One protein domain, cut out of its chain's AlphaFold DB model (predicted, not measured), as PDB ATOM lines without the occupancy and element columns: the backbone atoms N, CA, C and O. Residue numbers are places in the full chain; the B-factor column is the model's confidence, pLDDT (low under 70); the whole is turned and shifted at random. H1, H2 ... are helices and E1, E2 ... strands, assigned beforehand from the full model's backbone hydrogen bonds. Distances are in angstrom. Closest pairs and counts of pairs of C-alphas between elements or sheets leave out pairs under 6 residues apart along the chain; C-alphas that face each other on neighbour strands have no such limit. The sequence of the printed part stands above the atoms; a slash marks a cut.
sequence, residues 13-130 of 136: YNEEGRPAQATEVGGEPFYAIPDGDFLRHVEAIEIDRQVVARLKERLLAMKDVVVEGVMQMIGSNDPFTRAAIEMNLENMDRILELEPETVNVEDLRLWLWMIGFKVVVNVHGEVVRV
ATOM      1  N   TYR A  13     129.458 115.859 129.664       96.94
ATOM      2  CA  TYR A  13     129.495 114.781 128.685       96.94
ATOM      3  C   TYR A  13     129.503 113.434 129.399       96.94
ATOM      4  O   TYR A  13     130.027 113.316 130.502       96.94
ATOM      5  N   ASN A  14     128.958 112.406 128.759       96.25
ATOM      6  CA  ASN A  14     129.092 111.039 129.239       96.25
ATOM      7  C   ASN A  14     130.498 110.473 128.931       96.25
ATOM      8  O   ASN A  14     131.301 111.094 128.226       96.25
ATOM      9  N   GLU A  15     130.787 109.268 129.420       95.25
ATOM     10  CA  GLU A  15     132.076 108.581 129.222       95.25
ATOM     11  C   GLU A  15     132.414 108.289 127.747       95.25
ATOM     12  O   GLU A  15     133.585 108.214 127.379       95.25
ATOM     13  N   GLU A  16     131.409 108.198 126.877       94.25
ATOM     14  CA  GLU A  16     131.581 108.024 125.426       94.25
ATOM     15  C   GLU A  16     131.786 109.360 124.690       94.25
ATOM     16  O   GLU A  16     131.892 109.401 123.465       94.25
ATOM     17  N   GLY A  17     131.818 110.475 125.423       93.69
ATOM     18  CA  GLY A  17     131.977 111.813 124.869       93.69
ATOM     19  C   GLY A  17     130.705 112.401 124.255       93.69
ATOM     20  O   GLY A  17     130.793 113.427 123.582       93.69
ATOM     21  N   ARG A  18     129.533 111.801 124.493       95.12
ATOM     22  CA  ARG A  18     128.232 112.348 124.086       95.12
ATOM     23  C   ARG A  18     127.807 113.446 125.071       95.12
ATOM     24  O   ARG A  18     127.892 113.223 126.278       95.12
ATOM     25  N   PRO A  19     127.357 114.623 124.607       95.31
ATOM     26  CA  PRO A  19     126.956 115.707 125.500       95.31
ATOM     27  C   PRO A  19     125.693 115.336 126.288       95.31
ATOM     28  O   PRO A  19     124.739 114.798 125.723       95.31
ATOM     29  N   ALA A  20     125.679 115.657 127.581       95.75
ATOM     30  CA  ALA A  20     124.475 115.602 128.398       95.75
ATOM     31  C   ALA A  20     123.600 116.823 128.089       95.75
ATOM     32  O   ALA A  20     124.079 117.960 128.078       95.75
ATOM     33  N   GLN A  21     122.314 116.597 127.823       94.25
ATOM     34  CA  GLN A  21     121.386 117.687 127.530       94.25
ATOM     35  C   GLN A  21     120.891 118.316 128.831       94.25
ATOM     36  O   GLN A  21     120.525 117.607 129.764       94.25
ATOM     37  N   ALA A  22     120.860 119.643 128.891       92.94
ATOM     38  CA  ALA A  22     120.187 120.349 129.970       92.94
ATOM     39  C   ALA A  22     118.674 120.328 129.725       92.94
ATOM     40  O   ALA A  22     118.220 120.663 128.632       92.94
ATOM     41  N   THR A  23     117.904 119.935 130.733       91.75
ATOM     42  CA  THR A  23     116.440 119.894 130.667       91.75
ATOM     43  C   THR A  23     115.835 120.330 131.995       91.75
ATOM     44  O   THR A  23     116.510 120.336 133.020       91.75
ATOM     45  N   GLU A  24     114.554 120.677 131.983       90.00
ATOM     46  CA  GLU A  24     113.779 120.985 133.183       90.00
ATOM     47  C   GLU A  24     112.734 119.884 133.402       90.00
ATOM     48  O   GLU A  24     112.030 119.491 132.466       90.00
ATOM     49  N   VAL A  25     112.630 119.372 134.629       87.31
ATOM     50  CA  VAL A  25     111.605 118.397 135.020       87.31
ATOM     51  C   VAL A  25     110.916 118.911 136.276       87.31
ATOM     52  O   VAL A  25     111.523 119.011 137.336       87.31
ATOM     53  N   GLY A  26     109.634 119.267 136.159       85.12
ATOM     54  CA  GLY A  26     108.847 119.748 137.301       85.12
ATOM     55  C   GLY A  26     109.318 121.087 137.886       85.12
ATOM     56  O   GLY A  26     109.041 121.349 139.052       85.12
ATOM     57  N   GLY A  27     110.004 121.924 137.100       84.06
ATOM     58  CA  GLY A  27     110.557 123.208 137.546       84.06
ATOM     59  C   GLY A  27     111.986 123.138 138.092       84.06
ATOM     60  O   GLY A  27     112.553 124.180 138.414       84.06
ATOM     61  N   GLU A  28     112.569 121.939 138.167       88.00
ATOM     62  CA  GLU A  28     113.942 121.727 138.621       88.00
ATOM     63  C   GLU A  28     114.867 121.378 137.438       88.00
ATOM     64  O   GLU A  28     114.436 120.688 136.506       88.00
ATOM     65  N   PRO A  29     116.126 121.854 137.434       92.19
ATOM     66  CA  PRO A  29     117.084 121.591 136.363       92.19
ATOM     67  C   PRO A  29     117.714 120.193 136.474       92.19
ATOM     68  O   PRO A  29     118.151 119.764 137.541       92.19
ATOM     69  N   PHE A  30     117.830 119.502 135.339       94.81
ATOM     70  CA  PHE A  30     118.412 118.165 135.206       94.81
ATOM     71  C   PHE A  30     119.424 118.103 134.059       94.81
ATOM     72  O   PHE A  30     119.323 118.823 133.062       94.81
ATOM     73  N   TYR A  31     120.354 117.159 134.173       96.00
ATOM     74  CA  TYR A  31     121.141 116.649 133.060       96.00
ATOM     75  C   TYR A  31     120.533 115.342 132.553       96.00
ATOM     76  O   TYR A  31     120.426 114.369 133.296       96.00
ATOM     77  N   ALA A  32     120.166 115.307 131.276       96.00
ATOM     78  CA  ALA A  32     119.797 114.100 130.553       96.00
ATOM     79  C   ALA A  32     121.057 113.487 129.919       96.00
ATOM     80  O   ALA A  32     121.529 113.929 128.867       96.00
ATOM     81  N   ILE A  33     121.619 112.487 130.593       96.38
ATOM     82  CA  ILE A  33     122.852 111.792 130.216       96.38
ATOM     83  C   ILE A  33     122.509 110.651 129.243       96.38
ATOM     84  O   ILE A  33     121.705 109.782 129.593       96.38
ATOM     85  N   PRO A  34     123.109 110.610 128.037       95.06
ATOM     86  CA  PRO A  34     122.911 109.507 127.102       95.06
ATOM     87  C   PRO A  34     123.486 108.182 127.618       95.06
ATOM     88  O   PRO A  34     124.691 108.082 127.855       95.06
ATOM     89  N   ASP A  35     122.663 107.139 127.675       92.56
ATOM     90  CA  ASP A  35     123.031 105.766 128.053       92.56
ATOM     91  C   ASP A  35     122.429 104.772 127.045       92.56
ATOM     92  O   ASP A  35     121.258 104.398 127.131       92.56
ATOM     93  N   GLY A  36     123.199 104.423 126.010       89.69
ATOM     94  CA  GLY A  36     122.684 103.684 124.857       89.69
ATOM     95  C   GLY A  36     121.551 104.454 124.169       89.69
ATOM     96  O   GLY A  36     121.763 105.588 123.728       89.69
ATOM     97  N   ASP A  37     120.367 103.838 124.116       91.19
ATOM     98  CA  ASP A  37     119.120 104.407 123.577       91.19
ATOM     99  C   ASP A  37     118.280 105.160 124.631       91.19
ATOM    100  O   ASP A  37     117.194 105.658 124.328       91.19
ATOM    101  N   PHE A  38     118.754 105.240 125.880       91.94
ATOM    102  CA  PHE A  38     118.062 105.899 126.986       91.94
ATOM    103  C   PHE A  38     118.689 107.252 127.343       91.94
ATOM    104  O   PHE A  38     119.858 107.532 127.070       91.94
ATOM    105  N   LEU A  39     117.889 108.092 128.004       93.31
ATOM    106  CA  LEU A  39     118.325 109.347 128.612       93.31
ATOM    107  C   LEU A  39     118.098 109.281 130.119       93.31
ATOM    108  O   LEU A  39     116.959 109.318 130.599       93.31
ATOM    109  N   ARG A  40     119.190 109.193 130.875       93.69
ATOM    110  CA  ARG A  40     119.140 109.169 132.330       93.69
ATOM    111  C   ARG A  40     119.136 110.591 132.864       93.69
ATOM    112  O   ARG A  40     120.075 111.343 132.636       93.69
ATOM    113  N   HIS A  41     118.059 110.952 133.545       94.44
ATOM    114  CA  HIS A  41     117.906 112.273 134.135       94.44
ATOM    115  C   HIS A  41     118.511 112.259 135.535       94.44
ATOM    116  O   HIS A  41     118.106 111.452 136.371       94.44
ATOM    117  N   VAL A  42     119.479 113.138 135.765       95.38
ATOM    118  CA  VAL A  42     120.117 113.354 137.067       95.38
ATOM    119  C   VAL A  42     119.959 114.818 137.442       95.38
ATOM    120  O   VAL A  42     120.067 115.685 136.571       95.38
ATOM    121  N   GLU A  43     119.664 115.100 138.709       94.50
ATOM    122  CA  GLU A  43     119.496 116.471 139.184       94.50
ATOM    123  C   GLU A  43     120.771 117.276 138.920       94.50
ATOM    124  O   GLU A  43     121.885 116.851 139.243       94.50
ATOM    125  N   ALA A  44     120.622 118.461 138.328       94.06
ATOM    126  CA  ALA A  44     121.771 119.268 137.935       94.06
ATOM    127  C   ALA A  44     122.657 119.632 139.126       94.06
ATOM    128  O   ALA A  44     123.882 119.603 139.022       94.06
ATOM    129  N   ILE A  45     122.033 119.900 140.275       92.50
ATOM    130  CA  ILE A  45     122.733 120.302 141.492       92.50
ATOM    131  C   ILE A  45     123.689 119.220 142.013       92.50
ATOM    132  O   ILE A  45     124.728 119.558 142.584       92.50
ATOM    133  N   GLU A  46     123.383 117.936 141.804       94.19
ATOM    134  CA  GLU A  46     124.249 116.832 142.226       94.19
ATOM    135  C   GLU A  46     125.541 116.800 141.408       94.19
ATOM    136  O   GLU A  46     126.627 116.615 141.962       94.19
ATOM    137  N   ILE A  47     125.440 117.031 140.098       95.38
ATOM    138  CA  ILE A  47     126.599 117.085 139.204       95.38
ATOM    139  C   ILE A  47     127.373 118.386 139.423       95.38
ATOM    140  O   ILE A  47     128.583 118.349 139.632       95.38
ATOM    141  N   ASP A  48     126.684 119.529 139.457       94.25
ATOM    142  CA  ASP A  48     127.291 120.852 139.625       94.25
ATOM    143  C   ASP A  48     128.158 120.917 140.895       94.25
ATOM    144  O   ASP A  48     129.298 121.387 140.856       94.25
ATOM    145  N   ARG A  49     127.662 120.379 142.021       94.25
ATOM    146  CA  ARG A  49     128.419 120.305 143.283       94.25
ATOM    147  C   ARG A  49     129.675 119.457 143.164       94.25
ATOM    148  O   ARG A  49     130.731 119.874 143.634       94.25
ATOM    149  N   GLN A  50     129.579 118.291 142.532       95.75
ATOM    150  CA  GLN A  50     130.737 117.423 142.324       95.75
ATOM    151  C   GLN A  50     131.799 118.104 141.454       95.75
ATOM    152  O   GLN A  50     132.988 118.020 141.761       95.75
ATOM    153  N   VAL A  51     131.387 118.818 140.401       94.56
ATOM    154  CA  VAL A  51     132.304 119.559 139.523       94.56
ATOM    155  C   VAL A  51     133.037 120.652 140.295       94.56
ATOM    156  O   VAL A  51     134.266 120.725 140.223       94.56
ATOM    157  N   VAL A  52     132.311 121.475 141.057       93.44
ATOM    158  CA  VAL A  52     132.915 122.557 141.849       93.44
ATOM    159  C   VAL A  52     133.856 121.997 142.914       93.44
ATOM    160  O   VAL A  52     134.978 122.489 143.034       93.44
ATOM    161  N   ALA A  53     133.467 120.923 143.605       93.38
ATOM    162  CA  ALA A  53     134.325 120.257 144.582       93.38
ATOM    163  C   ALA A  53     135.631 119.754 143.943       93.38
ATOM    164  O   ALA A  53     136.720 119.989 144.468       93.38
ATOM    165  N   ARG A  54     135.556 119.133 142.759       92.06
ATOM    166  CA  ARG A  54     136.744 118.637 142.047       92.06
ATOM    167  C   ARG A  54     137.648 119.756 141.540       92.06
ATOM    168  O   ARG A  54     138.871 119.622 141.566       92.06
ATOM    169  N   LEU A  55     137.060 120.858 141.076       89.94
ATOM    170  CA  LEU A  55     137.804 122.058 140.699       89.94
ATOM    171  C   LEU A  55     138.510 122.665 141.908       89.94
ATOM    172  O   LEU A  55     139.695 122.973 141.830       89.94
ATOM    173  N   LYS A  56     137.807 122.775 143.038       90.75
ATOM    174  CA  LYS A  56     138.359 123.276 144.296       90.75
ATOM    175  C   LYS A  56     139.567 122.457 144.728       90.75
ATOM    176  O   LYS A  56     140.608 123.030 145.020       90.75
ATOM    177  N   GLU A  57     139.453 121.131 144.721       90.88
ATOM    178  CA  GLU A  57     140.562 120.230 145.057       90.88
ATOM    179  C   GLU A  57     141.794 120.480 144.180       90.88
ATOM    180  O   GLU A  57     142.900 120.610 144.704       90.88
ATOM    181  N   ARG A  58     141.615 120.595 142.856       87.81
ATOM    182  CA  ARG A  58     142.721 120.870 141.922       87.81
ATOM    183  C   ARG A  58     143.358 122.237 142.165       87.81
ATOM    184  O   ARG A  58     144.579 122.334 142.241       87.81
ATOM    185  N   LEU A  59     142.545 123.282 142.321       87.19
ATOM    186  CA  LEU A  59     143.041 124.638 142.561       87.19
ATOM    187  C   LEU A  59     143.754 124.750 143.913       87.19
ATOM    188  O   LEU A  59     144.788 125.402 143.996       87.19
ATOM    189  N   LEU A  60     143.250 124.080 144.955       90.06
ATOM    190  CA  LEU A  60     143.898 124.037 146.267       90.06
ATOM    191  C   LEU A  60     145.201 123.229 146.249       90.06
ATOM    192  O   LEU A  60     146.149 123.604 146.936       90.06
ATOM    193  N   ALA A  61     145.293 122.167 145.445       89.75
ATOM    194  CA  ALA A  61     146.548 121.436 145.263       89.75
ATOM    195  C   ALA A  61     147.650 122.319 144.647       89.75
ATOM    196  O   ALA A  61     148.830 122.120 144.927       89.75
ATOM    197  N   MET A  62     147.261 123.323 143.856       88.19
ATOM    198  CA  MET A  62     148.152 124.302 143.227       88.19
ATOM    199  C   MET A  62     147.994 125.706 143.834       88.19
ATOM    200  O   MET A  62     148.281 126.695 143.159       88.19
ATOM    201  N   LYS A  63     147.539 125.801 145.097       87.75
ATOM    202  CA  LYS A  63     147.098 127.054 145.740       87.75
ATOM    203  C   LYS A  63     148.089 128.195 145.538       87.75
ATOM    204  O   LYS A  63     147.686 129.253 145.071       87.75
ATOM    205  N   ASP A  64     149.369 127.977 145.829       87.94
ATOM    206  CA  ASP A  64     150.391 129.021 145.703       87.94
ATOM    207  C   ASP A  64     150.520 129.540 144.264       87.94
ATOM    208  O   ASP A  64     150.513 130.746 144.042       87.94
ATOM    209  N   VAL A  65     150.567 128.646 143.270       88.62
ATOM    210  CA  VAL A  65     150.703 129.025 141.852       88.62
ATOM    211  C   VAL A  65     149.464 129.774 141.363       88.62
ATOM    212  O   VAL A  65     149.584 130.787 140.677       88.62
ATOM    213  N   VAL A  66     148.273 129.298 141.735       86.81
ATOM    214  CA  VAL A  66     147.000 129.924 141.361       86.81
ATOM    215  C   VAL A  66     146.885 131.316 141.980       86.81
ATOM    216  O   VAL A  66     146.557 132.273 141.282       86.81
ATOM    217  N   VAL A  67     147.182 131.448 143.273       88.81
ATOM    218  CA  VAL A  67     147.112 132.719 144.003       88.81
ATOM    219  C   VAL A  67     148.080 133.741 143.414       88.81
ATOM    220  O   VAL A  67     147.662 134.855 143.112       88.81
ATOM    221  N   GLU A  68     149.336 133.357 143.177       88.44
ATOM    222  CA  GLU A  68     150.331 134.236 142.552       88.44
ATOM    223  C   GLU A  68     149.916 134.639 141.127       88.44
ATOM    224  O   GLU A  68     150.016 135.808 140.759       88.44
ATOM    225  N   GLY A  69     149.373 133.707 140.334       85.38
ATOM    226  CA  GLY A  69     148.857 134.005 138.994       85.38
ATOM    227  C   GLY A  69     147.718 135.029 139.012       85.38
ATOM    228  O   GLY A  69     147.730 135.992 138.243       85.38
ATOM    229  N   VAL A  70     146.762 134.877 139.933       85.44
ATOM    230  CA  VAL A  70     145.653 135.829 140.110       85.44
ATOM    231  C   VAL A  70     146.168 137.193 140.583       85.44
ATOM    232  O   VAL A  70     145.743 138.226 140.063       85.44
ATOM    233  N   MET A  71     147.116 137.218 141.520       87.88
ATOM    234  CA  MET A  71     147.753 138.449 141.998       87.88
ATOM    235  C   MET A  71     148.455 139.211 140.867       87.88
ATOM    236  O   MET A  71     148.262 140.422 140.727       87.88
ATOM    237  N   GLN A  72     149.177 138.502 139.991       86.75
ATOM    238  CA  GLN A  72     149.800 139.086 138.801       86.75
ATOM    239  C   GLN A  72     148.776 139.662 137.817       86.75
ATOM    240  O   GLN A  72     148.997 140.750 137.288       86.75
ATOM    241  N   MET A  73     147.647 138.979 137.596       81.19
ATOM    242  CA  MET A  73     146.575 139.475 136.722       81.19
ATOM    243  C   MET A  73     145.911 140.748 137.261       81.19
ATOM    244  O   MET A  73     145.597 141.650 136.487       81.19
ATOM    245  N   ILE A  74     145.703 140.832 138.578       84.38
ATOM    246  CA  ILE A  74     145.107 142.003 139.243       84.38
ATOM    247  C   ILE A  74     146.137 143.141 139.391       84.38
ATOM    248  O   ILE A  74     145.769 144.299 139.581       84.38
ATOM    249  N   GLY A  75     147.432 142.827 139.278       84.56
ATOM    250  CA  GLY A  75     148.527 143.771 139.488       84.56
ATOM    251  C   GLY A  75     148.718 144.151 140.958       84.56
ATOM    252  O   GLY A  75     149.279 145.210 141.240       84.56
ATOM    253  N   SER A  76     148.247 143.315 141.893       78.25
ATOM    254  CA  SER A  76     148.381 143.553 143.334       78.25
ATOM    255  C   SER A  76     149.300 142.529 143.988       78.25
ATOM    256  O   SER A  76     149.167 141.337 143.743       78.25
ATOM    257  N   ASN A  77     150.190 142.997 144.866       74.94
ATOM    258  CA  ASN A  77     151.169 142.172 145.585       74.94
ATOM    259  C   ASN A  77     151.041 142.283 147.116       74.94
ATOM    260  O   ASN A  77     152.008 142.061 147.846       74.94
ATOM    261  N   ASP A  78     149.873 142.679 147.625       87.31
ATOM    262  CA  ASP A  78     149.672 142.876 149.058       87.31
ATOM    263  C   ASP A  78     149.167 141.601 149.781       87.31
ATOM    264  O   ASP A  78     148.402 140.814 149.210       87.31
ATOM    265  N   PRO A  79     149.544 141.397 151.061       81.94
ATOM    266  CA  PRO A  79     149.111 140.233 151.837       81.94
ATOM    267  C   PRO A  79     147.594 140.127 152.047       81.94
ATOM    268  O   PRO A  79     147.094 139.025 152.274       81.94
ATOM    269  N   PHE A  80     146.848 141.239 151.991       84.44
ATOM    270  CA  PHE A  80     145.399 141.216 152.191       84.44
ATOM    271  C   PHE A  80     144.676 140.706 150.944       84.44
ATOM    272  O   PHE A  80     143.768 139.888 151.069       84.44
ATOM    273  N   THR A  81     145.111 141.110 149.750       86.19
ATOM    274  CA  THR A  81     144.607 140.565 148.482       86.19
ATOM    275  C   THR A  81     144.912 139.080 148.375       86.19
ATOM    276  O   THR A  81     144.021 138.306 148.033       86.19
ATOM    277  N   ARG A  82     146.122 138.656 148.758       89.00
ATOM    278  CA  ARG A  82     146.460 137.232 148.858       89.00
ATOM    279  C   ARG A  82     145.467 136.477 149.743       89.00
ATOM    280  O   ARG A  82     144.832 135.533 149.281       89.00
ATOM    281  N   ALA A  83     145.284 136.925 150.986       88.06
ATOM    282  CA  ALA A  83     144.360 136.291 151.926       88.06
ATOM    283  C   ALA A  83     142.912 136.269 151.402       88.06
ATOM    284  O   ALA A  83     142.202 135.281 151.584       88.06
ATOM    285  N   ALA A  84     142.480 137.329 150.713       87.44
ATOM    286  CA  ALA A  84     141.167 137.380 150.084       87.44
ATOM    287  C   ALA A  84     141.029 136.340 148.960       87.44
ATOM    288  O   ALA A  84     140.016 135.644 148.908       87.44
ATOM    289  N   ILE A  85     142.024 136.193 148.080       87.25
ATOM    290  CA  ILE A  85     142.012 135.182 147.008       87.25
ATOM    291  C   ILE A  85     141.966 133.777 147.612       87.25
ATOM    292  O   ILE A  85     141.128 132.967 147.221       87.25
ATOM    293  N   GLU A  86     142.811 133.503 148.606       88.94
ATOM    294  CA  GLU A  86     142.835 132.217 149.303       88.94
ATOM    295  C   GLU A  86     141.478 131.886 149.942       88.94
ATOM    296  O   GLU A  86     140.958 130.787 149.750       88.94
ATOM    297  N   MET A  87     140.856 132.854 150.620       88.12
ATOM    298  CA  MET A  87     139.529 132.680 151.210       88.12
ATOM    299  C   MET A  87     138.459 132.413 150.144       88.12
ATOM    300  O   MET A  87     137.568 131.593 150.365       88.12
ATOM    301  N   ASN A  88     138.527 133.078 148.987       86.88
ATOM    302  CA  ASN A  88     137.593 132.833 147.887       86.88
ATOM    303  C   ASN A  88     137.761 131.422 147.302       86.88
ATOM    304  O   ASN A  88     136.759 130.744 147.082       86.88
ATOM    305  N   LEU A  89     138.997 130.942 147.127       88.00
ATOM    306  CA  LEU A  89     139.270 129.564 146.692       88.00
ATOM    307  C   LEU A  89     138.722 128.536 147.694       88.00
ATOM    308  O   LEU A  89     138.089 127.552 147.313       88.00
ATOM    309  N   GLU A  90     138.904 128.780 148.991       89.19
ATOM    310  CA  GLU A  90     138.409 127.900 150.054       89.19
ATOM    311  C   GLU A  90     136.876 127.883 150.165       89.19
ATOM    312  O   GLU A  90     136.308 126.890 150.624       89.19
ATOM    313  N   ASN A  91     136.196 128.938 149.712       87.81
ATOM    314  CA  ASN A  91     134.736 129.071 149.757       87.81
ATOM    315  C   ASN A  91     134.074 128.977 148.372       87.81
ATOM    316  O   ASN A  91     132.910 129.353 148.227       87.81
ATOM    317  N   MET A  92     134.786 128.457 147.368       86.12
ATOM    318  CA  MET A  92     134.320 128.419 145.979       86.12
ATOM    319  C   MET A  92     132.996 127.661 145.797       86.12
ATOM    320  O   MET A  92     132.218 128.009 144.918       86.12
ATOM    321  N   ASP A  93     132.683 126.693 146.663       85.44
ATOM    322  CA  ASP A  93     131.421 125.933 146.632       85.44
ATOM    323  C   ASP A  93     130.172 126.828 146.720       85.44
ATOM    324  O   ASP A  93     129.120 126.494 146.169       85.44
ATOM    325  N   ARG A  94     130.298 128.010 147.342       86.25
ATOM    326  CA  ARG A  94     129.212 128.994 147.455       86.25
ATOM    327  C   ARG A  94     128.797 129.580 146.111       86.25
ATOM    328  O   ARG A  94     127.708 130.133 146.021       86.25
ATOM    329  N   ILE A  95     129.607 129.436 145.055       83.50
ATOM    330  CA  ILE A  95     129.274 129.938 143.713       83.50
ATOM    331  C   ILE A  95     127.954 129.362 143.184       83.50
ATOM    332  O   ILE A  95     127.254 130.005 142.404       83.50
ATOM    333  N   LEU A  96     127.578 128.166 143.642       84.19
ATOM    334  CA  LEU A  96     126.321 127.528 143.265       84.19
ATOM    335  C   LEU A  96     125.106 128.151 143.963       84.19
ATOM    336  O   LEU A  96     124.011 128.073 143.414       84.19
ATOM    337  N   GLU A  97     125.309 128.776 145.124       82.50
ATOM    338  CA  GLU A  97     124.283 129.446 145.937       82.50
ATOM    339  C   GLU A  97     124.097 130.918 145.545       82.50
ATOM    340  O   GLU A  97     123.099 131.533 145.916       82.50
ATOM    341  N   LEU A  98     125.053 131.485 144.801       75.94
ATOM    342  CA  LEU A  98     124.990 132.867 144.341       75.94
ATOM    343  C   LEU A  98     123.823 133.070 143.374       75.94
ATOM    344  O   LEU A  98     123.603 132.296 142.433       75.94
ATOM    345  N   GLU A  99     123.085 134.153 143.605       67.88
ATOM    346  CA  GLU A  99     121.983 134.547 142.741       67.88
ATOM    347  C   GLU A  99     122.525 134.985 141.371       67.88
ATOM    348  O   GLU A  99     123.586 135.617 141.300       67.88
ATOM    349  N   PRO A 100     121.806 134.697 140.270       60.25
ATOM    350  CA  PRO A 100     122.247 135.019 138.908       60.25
ATOM    351  C   PRO A 100     122.512 136.517 138.677       60.25
ATOM    352  O   PRO A 100     123.191 136.889 137.729       60.25
ATOM    353  N   GLU A 101     122.012 137.387 139.554       58.81
ATOM    354  CA  GLU A 101     122.219 138.839 139.505       58.81
ATOM    355  C   GLU A 101     123.603 139.258 140.033       58.81
ATOM    356  O   GLU A 101     124.079 140.353 139.742       58.81
ATOM    357  N   THR A 102     124.269 138.376 140.787       63.34
ATOM    358  CA  THR A 102     125.610 138.609 141.347       63.34
ATOM    359  C   THR A 102     126.732 138.025 140.489       63.34
ATOM    360  O   THR A 102     127.854 138.527 140.533       63.34
ATOM    361  N   VAL A 103     126.443 136.998 139.683       65.81
ATOM    362  CA  VAL A 103     127.413 136.331 138.801       65.81
ATOM    363  C   VAL A 103     126.759 136.047 137.457       65.81
ATOM    364  O   VAL A 103     125.773 135.315 137.394       65.81
ATOM    365  N   ASN A 104     127.352 136.555 136.369       80.62
ATOM    366  CA  ASN A 104     126.944 136.157 135.027       80.62
ATOM    367  C   ASN A 104     127.456 134.737 134.723       80.62
ATOM    368  O   ASN A 104     128.556 134.536 134.204       80.62
ATOM    369  N   VAL A 105     126.649 133.743 135.096       81.62
ATOM    370  CA  VAL A 105     126.939 132.317 134.881       81.62
ATOM    371  C   VAL A 105     127.083 131.999 133.389       81.62
ATOM    372  O   VAL A 105     127.864 131.121 133.031       81.62
ATOM    373  N   GLU A 106     126.392 132.724 132.506       83.88
ATOM    374  CA  GLU A 106     126.487 132.511 131.059       83.88
ATOM    375  C   GLU A 106     127.862 132.904 130.514       83.88
ATOM    376  O   GLU A 106     128.459 132.125 129.769       83.88
ATOM    377  N   ASP A 107     128.392 134.058 130.930       86.31
ATOM    378  CA  ASP A 107     129.734 134.511 130.541       86.31
ATOM    379  C   ASP A 107     130.809 133.551 131.058       86.31
ATOM    380  O   ASP A 107     131.725 133.177 130.321       86.31
ATOM    381  N   LEU A 108     130.677 133.103 132.312       85.50
ATOM    382  CA  LEU A 108     131.582 132.115 132.895       85.50
ATOM    383  C   LEU A 108     131.550 130.807 132.099       85.50
ATOM    384  O   LEU A 108     132.596 130.269 131.746       85.50
ATOM    385  N   ARG A 109     130.354 130.309 131.779       89.00
ATOM    386  CA  ARG A 109     130.149 129.094 130.986       89.00
ATOM    387  C   ARG A 109     130.740 129.221 129.584       89.00
ATOM    388  O   ARG A 109     131.395 128.291 129.118       89.00
ATOM    389  N   LEU A 110     130.548 130.363 128.924       89.69
ATOM    390  CA  LEU A 110     131.123 130.636 127.607       89.69
ATOM    391  C   LEU A 110     132.652 130.661 127.665       89.69
ATOM    392  O   LEU A 110     133.313 130.063 126.819       89.69
ATOM    393  N   TRP A 111     133.219 131.316 128.677       89.25
ATOM    394  CA  TRP A 111     134.661 131.329 128.891       89.25
ATOM    395  C   TRP A 111     135.211 129.921 129.143       89.25
ATOM    396  O   TRP A 111     136.166 129.524 128.475       89.25
ATOM    397  N   LEU A 112     134.566 129.136 130.013       91.25
ATOM    398  CA  LEU A 112     134.907 127.731 130.262       91.25
ATOM    399  C   LEU A 112     134.872 126.911 128.963       91.25
ATOM    400  O   LEU A 112     135.811 126.175 128.666       91.25
ATOM    401  N   TRP A 113     133.838 127.086 128.141       90.69
ATOM    402  CA  TRP A 113     133.750 126.430 126.838       90.69
ATOM    403  C   TRP A 113     134.929 126.794 125.923       90.69
ATOM    404  O   TRP A 113     135.555 125.907 125.345       90.69
ATOM    405  N   MET A 114     135.279 128.082 125.827       91.31
ATOM    406  CA  MET A 114     136.370 128.561 124.966       91.31
ATOM    407  C   MET A 114     137.747 128.042 125.384       91.31
ATOM    408  O   MET A 114     138.571 127.754 124.518       91.31
ATOM    409  N   ILE A 115     138.006 127.904 126.688       90.38
ATOM    410  CA  ILE A 115     139.268 127.329 127.176       90.38
ATOM    411  C   ILE A 115     139.300 125.799 127.067       90.38
ATOM    412  O   ILE A 115     140.299 125.195 127.435       90.38
ATOM    413  N   GLY A 116     138.231 125.166 126.566       91.00
ATOM    414  CA  GLY A 116     138.134 123.718 126.390       91.00
ATOM    415  C   GLY A 116     137.803 122.957 127.673       91.00
ATOM    416  O   GLY A 116     138.134 121.777 127.781       91.00
ATOM    417  N   PHE A 117     137.171 123.614 128.648       94.31
ATOM    418  CA  PHE A 117     136.708 122.956 129.864       94.31
ATOM    419  C   PHE A 117     135.669 121.881 129.544       94.31
ATOM    420  O   PHE A 117     134.720 122.111 128.788       94.31
ATOM    421  N   LYS A 118     135.823 120.711 130.162       94.94
ATOM    422  CA  LYS A 118     134.927 119.578 129.955       94.94
ATOM    423  C   LYS A 118     134.735 118.782 131.236       94.94
ATOM    424  O   LYS A 118     135.686 118.498 131.960       94.94
ATOM    425  N   VAL A 119     133.502 118.371 131.490       96.75
ATOM    426  CA  VAL A 119     133.148 117.469 132.586       96.75
ATOM    427  C   VAL A 119     132.692 116.149 131.988       96.75
ATOM    428  O   VAL A 119     131.812 116.127 131.132       96.75
ATOM    429  N   VAL A 120     133.277 115.052 132.451       96.88
ATOM    430  CA  VAL A 120     132.887 113.688 132.093       96.88
ATOM    431  C   VAL A 120     132.199 113.048 133.292       96.88
ATOM    432  O   VAL A 120     132.788 112.968 134.374       96.88
ATOM    433  N   VAL A 121     130.971 112.582 133.087       97.19
ATOM    434  CA  VAL A 121     130.146 111.898 134.089       97.19
ATOM    435  C   VAL A 121     129.806 110.483 133.643       97.19
ATOM    436  O   VAL A 121     129.688 110.218 132.444       97.19
ATOM    437  N   ASN A 122     129.615 109.579 134.600       95.62
ATOM    438  CA  ASN A 122     129.034 108.272 134.311       95.62
ATOM    439  C   ASN A 122     127.504 108.365 134.203       95.62
ATOM    440  O   ASN A 122     126.894 109.411 134.436       95.62
ATOM    441  N   VAL A 123     126.862 107.244 133.878       92.56
ATOM    442  CA  VAL A 123     125.398 107.168 133.728       92.56
ATOM    443  C   VAL A 123     124.631 107.483 135.018       92.56
ATOM    444  O   VAL A 123     123.459 107.839 134.962       92.56
ATOM    445  N   HIS A 124     125.269 107.379 136.184       93.88
ATOM    446  CA  HIS A 124     124.677 107.723 137.478       93.88
ATOM    447  C   HIS A 124     124.825 109.209 137.832       93.88
ATOM    448  O   HIS A 124     124.274 109.634 138.841       93.88
ATOM    449  N   GLY A 125     125.525 109.997 137.007       93.31
ATOM    450  CA  GLY A 125     125.830 111.400 137.284       93.31
ATOM    451  C   GLY A 125     127.016 111.603 138.227       93.31
ATOM    452  O   GLY A 125     127.199 112.696 138.760       93.31
ATOM    453  N   GLU A 126     127.841 110.577 138.435       96.56
ATOM    454  CA  GLU A 126     129.093 110.720 139.176       96.56
ATOM    455  C   GLU A 126     130.153 111.341 138.262       96.56
ATOM    456  O   GLU A 126     130.363 110.885 137.133       96.56
ATOM    457  N   VAL A 127     130.835 112.383 138.739       96.44
ATOM    458  CA  VAL A 127     131.888 113.060 137.972       96.44
ATOM    459  C   VAL A 127     133.147 112.198 137.951       96.44
ATOM    460  O   VAL A 127     133.890 112.111 138.928       96.44
ATOM    461  N   VAL A 128     133.417 111.593 136.796       95.88
ATOM    462  CA  VAL A 128     134.585 110.732 136.560       95.88
ATOM    463  C   VAL A 128     135.828 111.576 136.302       95.88
ATOM    464  O   VAL A 128     136.917 111.277 136.800       95.88
ATOM    465  N   ARG A 129     135.687 112.653 135.517       93.19
ATOM    466  CA  ARG A 129     136.812 113.511 135.134       93.19
ATOM    467  C   ARG A 129     136.368 114.950 134.922       93.19
ATOM    468  O   ARG A 129     135.343 115.212 134.308       93.19
ATOM    469  N   VAL A 130     137.197 115.878 135.383       93.19
ATOM    470  CA  VAL A 130     137.120 117.296 135.017       93.19
ATOM    471  C   VAL A 130     138.389 117.634 134.249       93.19
ATOM    472  O   VAL A 130     139.489 117.408 134.759       93.19
TER     473      VAL A 130
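Overview. This is residues 13 to 130 of the 136 residues of an uncharacterized protein of Chloroflexi bacterium (UniProt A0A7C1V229). The model is elongated, with helix H1 as a bridge between a small, strongly twisted three-stranded sheet, E1 E2 E3, at one end and the helices H2 and H3 at the other. H3 and H4 bring the backbone back to H1, the E4 E5 hairpin packs on H1, and H5 lies away from the other helices, its residues 110 to 114 sticking out. The 118 printed residues hold five named helices and five named strands, in the order E1 E2 E3 H1 H2 H3 H4 H5 E4 E5; both sheets, E1 - E2 - E3 and E4 - E5, are antiparallel, and the class is mixed, helices and strands. The whole is only just loose, close to compact, with a radius of gyration of the C-alphas of 16.6 A, and spans 55 by 29 by 22 A.

Along the chain. E1 is residues 21 to 25, beginning at C-alpha 21 (121.386, 117.687, 127.530); E2, residues 28 to 35, is 21.2 A long, and E3, residues 38 to 43, 16.2 A. H1 is residues 44 to 61, 25.9 A, from C-alpha 44 (121.771, 119.268, 137.935). H2, residues 63 to 74, and H3, residues 79 to 90, are each 16.4 A. H4 is residues 92 to 96 and H5 residues 105 to 114, 14.2 A. E4 is residues 118 to 121, and E5, residues 127 to 130, ends at C-alpha 130 (137.120, 117.296, 135.017).

Arrangement. E1 E2 E3 form a meander, each strand the antiparallel neighbour of the one before. N 23 and O 30 are 2.9 A apart in the hairpin E1 and E2, and N 33 and O 40 are 2.8 A apart in the hairpin E2 and E3. H1 only grazes this sheet, with residues 44 to 48. H1 and H2 are close but not clearly touching, about perpendicular at 86 degrees; their closest C-alphas, Leu 59 and Val 66, are 6.7 A apart. H2 touches H3, opposite ways at a steep tilt of 59 degrees; the closest C-alphas, Val 67 and Ile 85, are 6.4 A apart. H1, with residues 56 to 60 alone, touches H3, closest at the C-alphas of Lys 56 and Leu 89, 6.8 A. H4 touches H1, closest at the C-alphas of Val 52 and Asp 93, 6.0 A. H5 touches no helix. In the hairpin E4 and E5, N 120 and O 129 are 2.8 A apart; the closest C-alphas of H1 and E5, Gln 50 and Val 127, are 6.3 A apart. Residues 13 to 14 pair in parallel with residues 120 to 121 of E4. Every O i to N i+4 pair is within hydrogen-bond range in H1, H2, H3 and H5; H4 has 0 of 1, and 2 of 2 O i to N i+3 pairs.

Size, cuts and confidence. The two C-alphas farthest apart, Asp 37 and Asp 78, are 55.3 A apart. The printed part has no cut and no long link; H4 to H5 is short but not tight. Residues 97 to 102 stand free. Mean pLDDT of the printed part is 89.0, with residues 99 to 103 under 70.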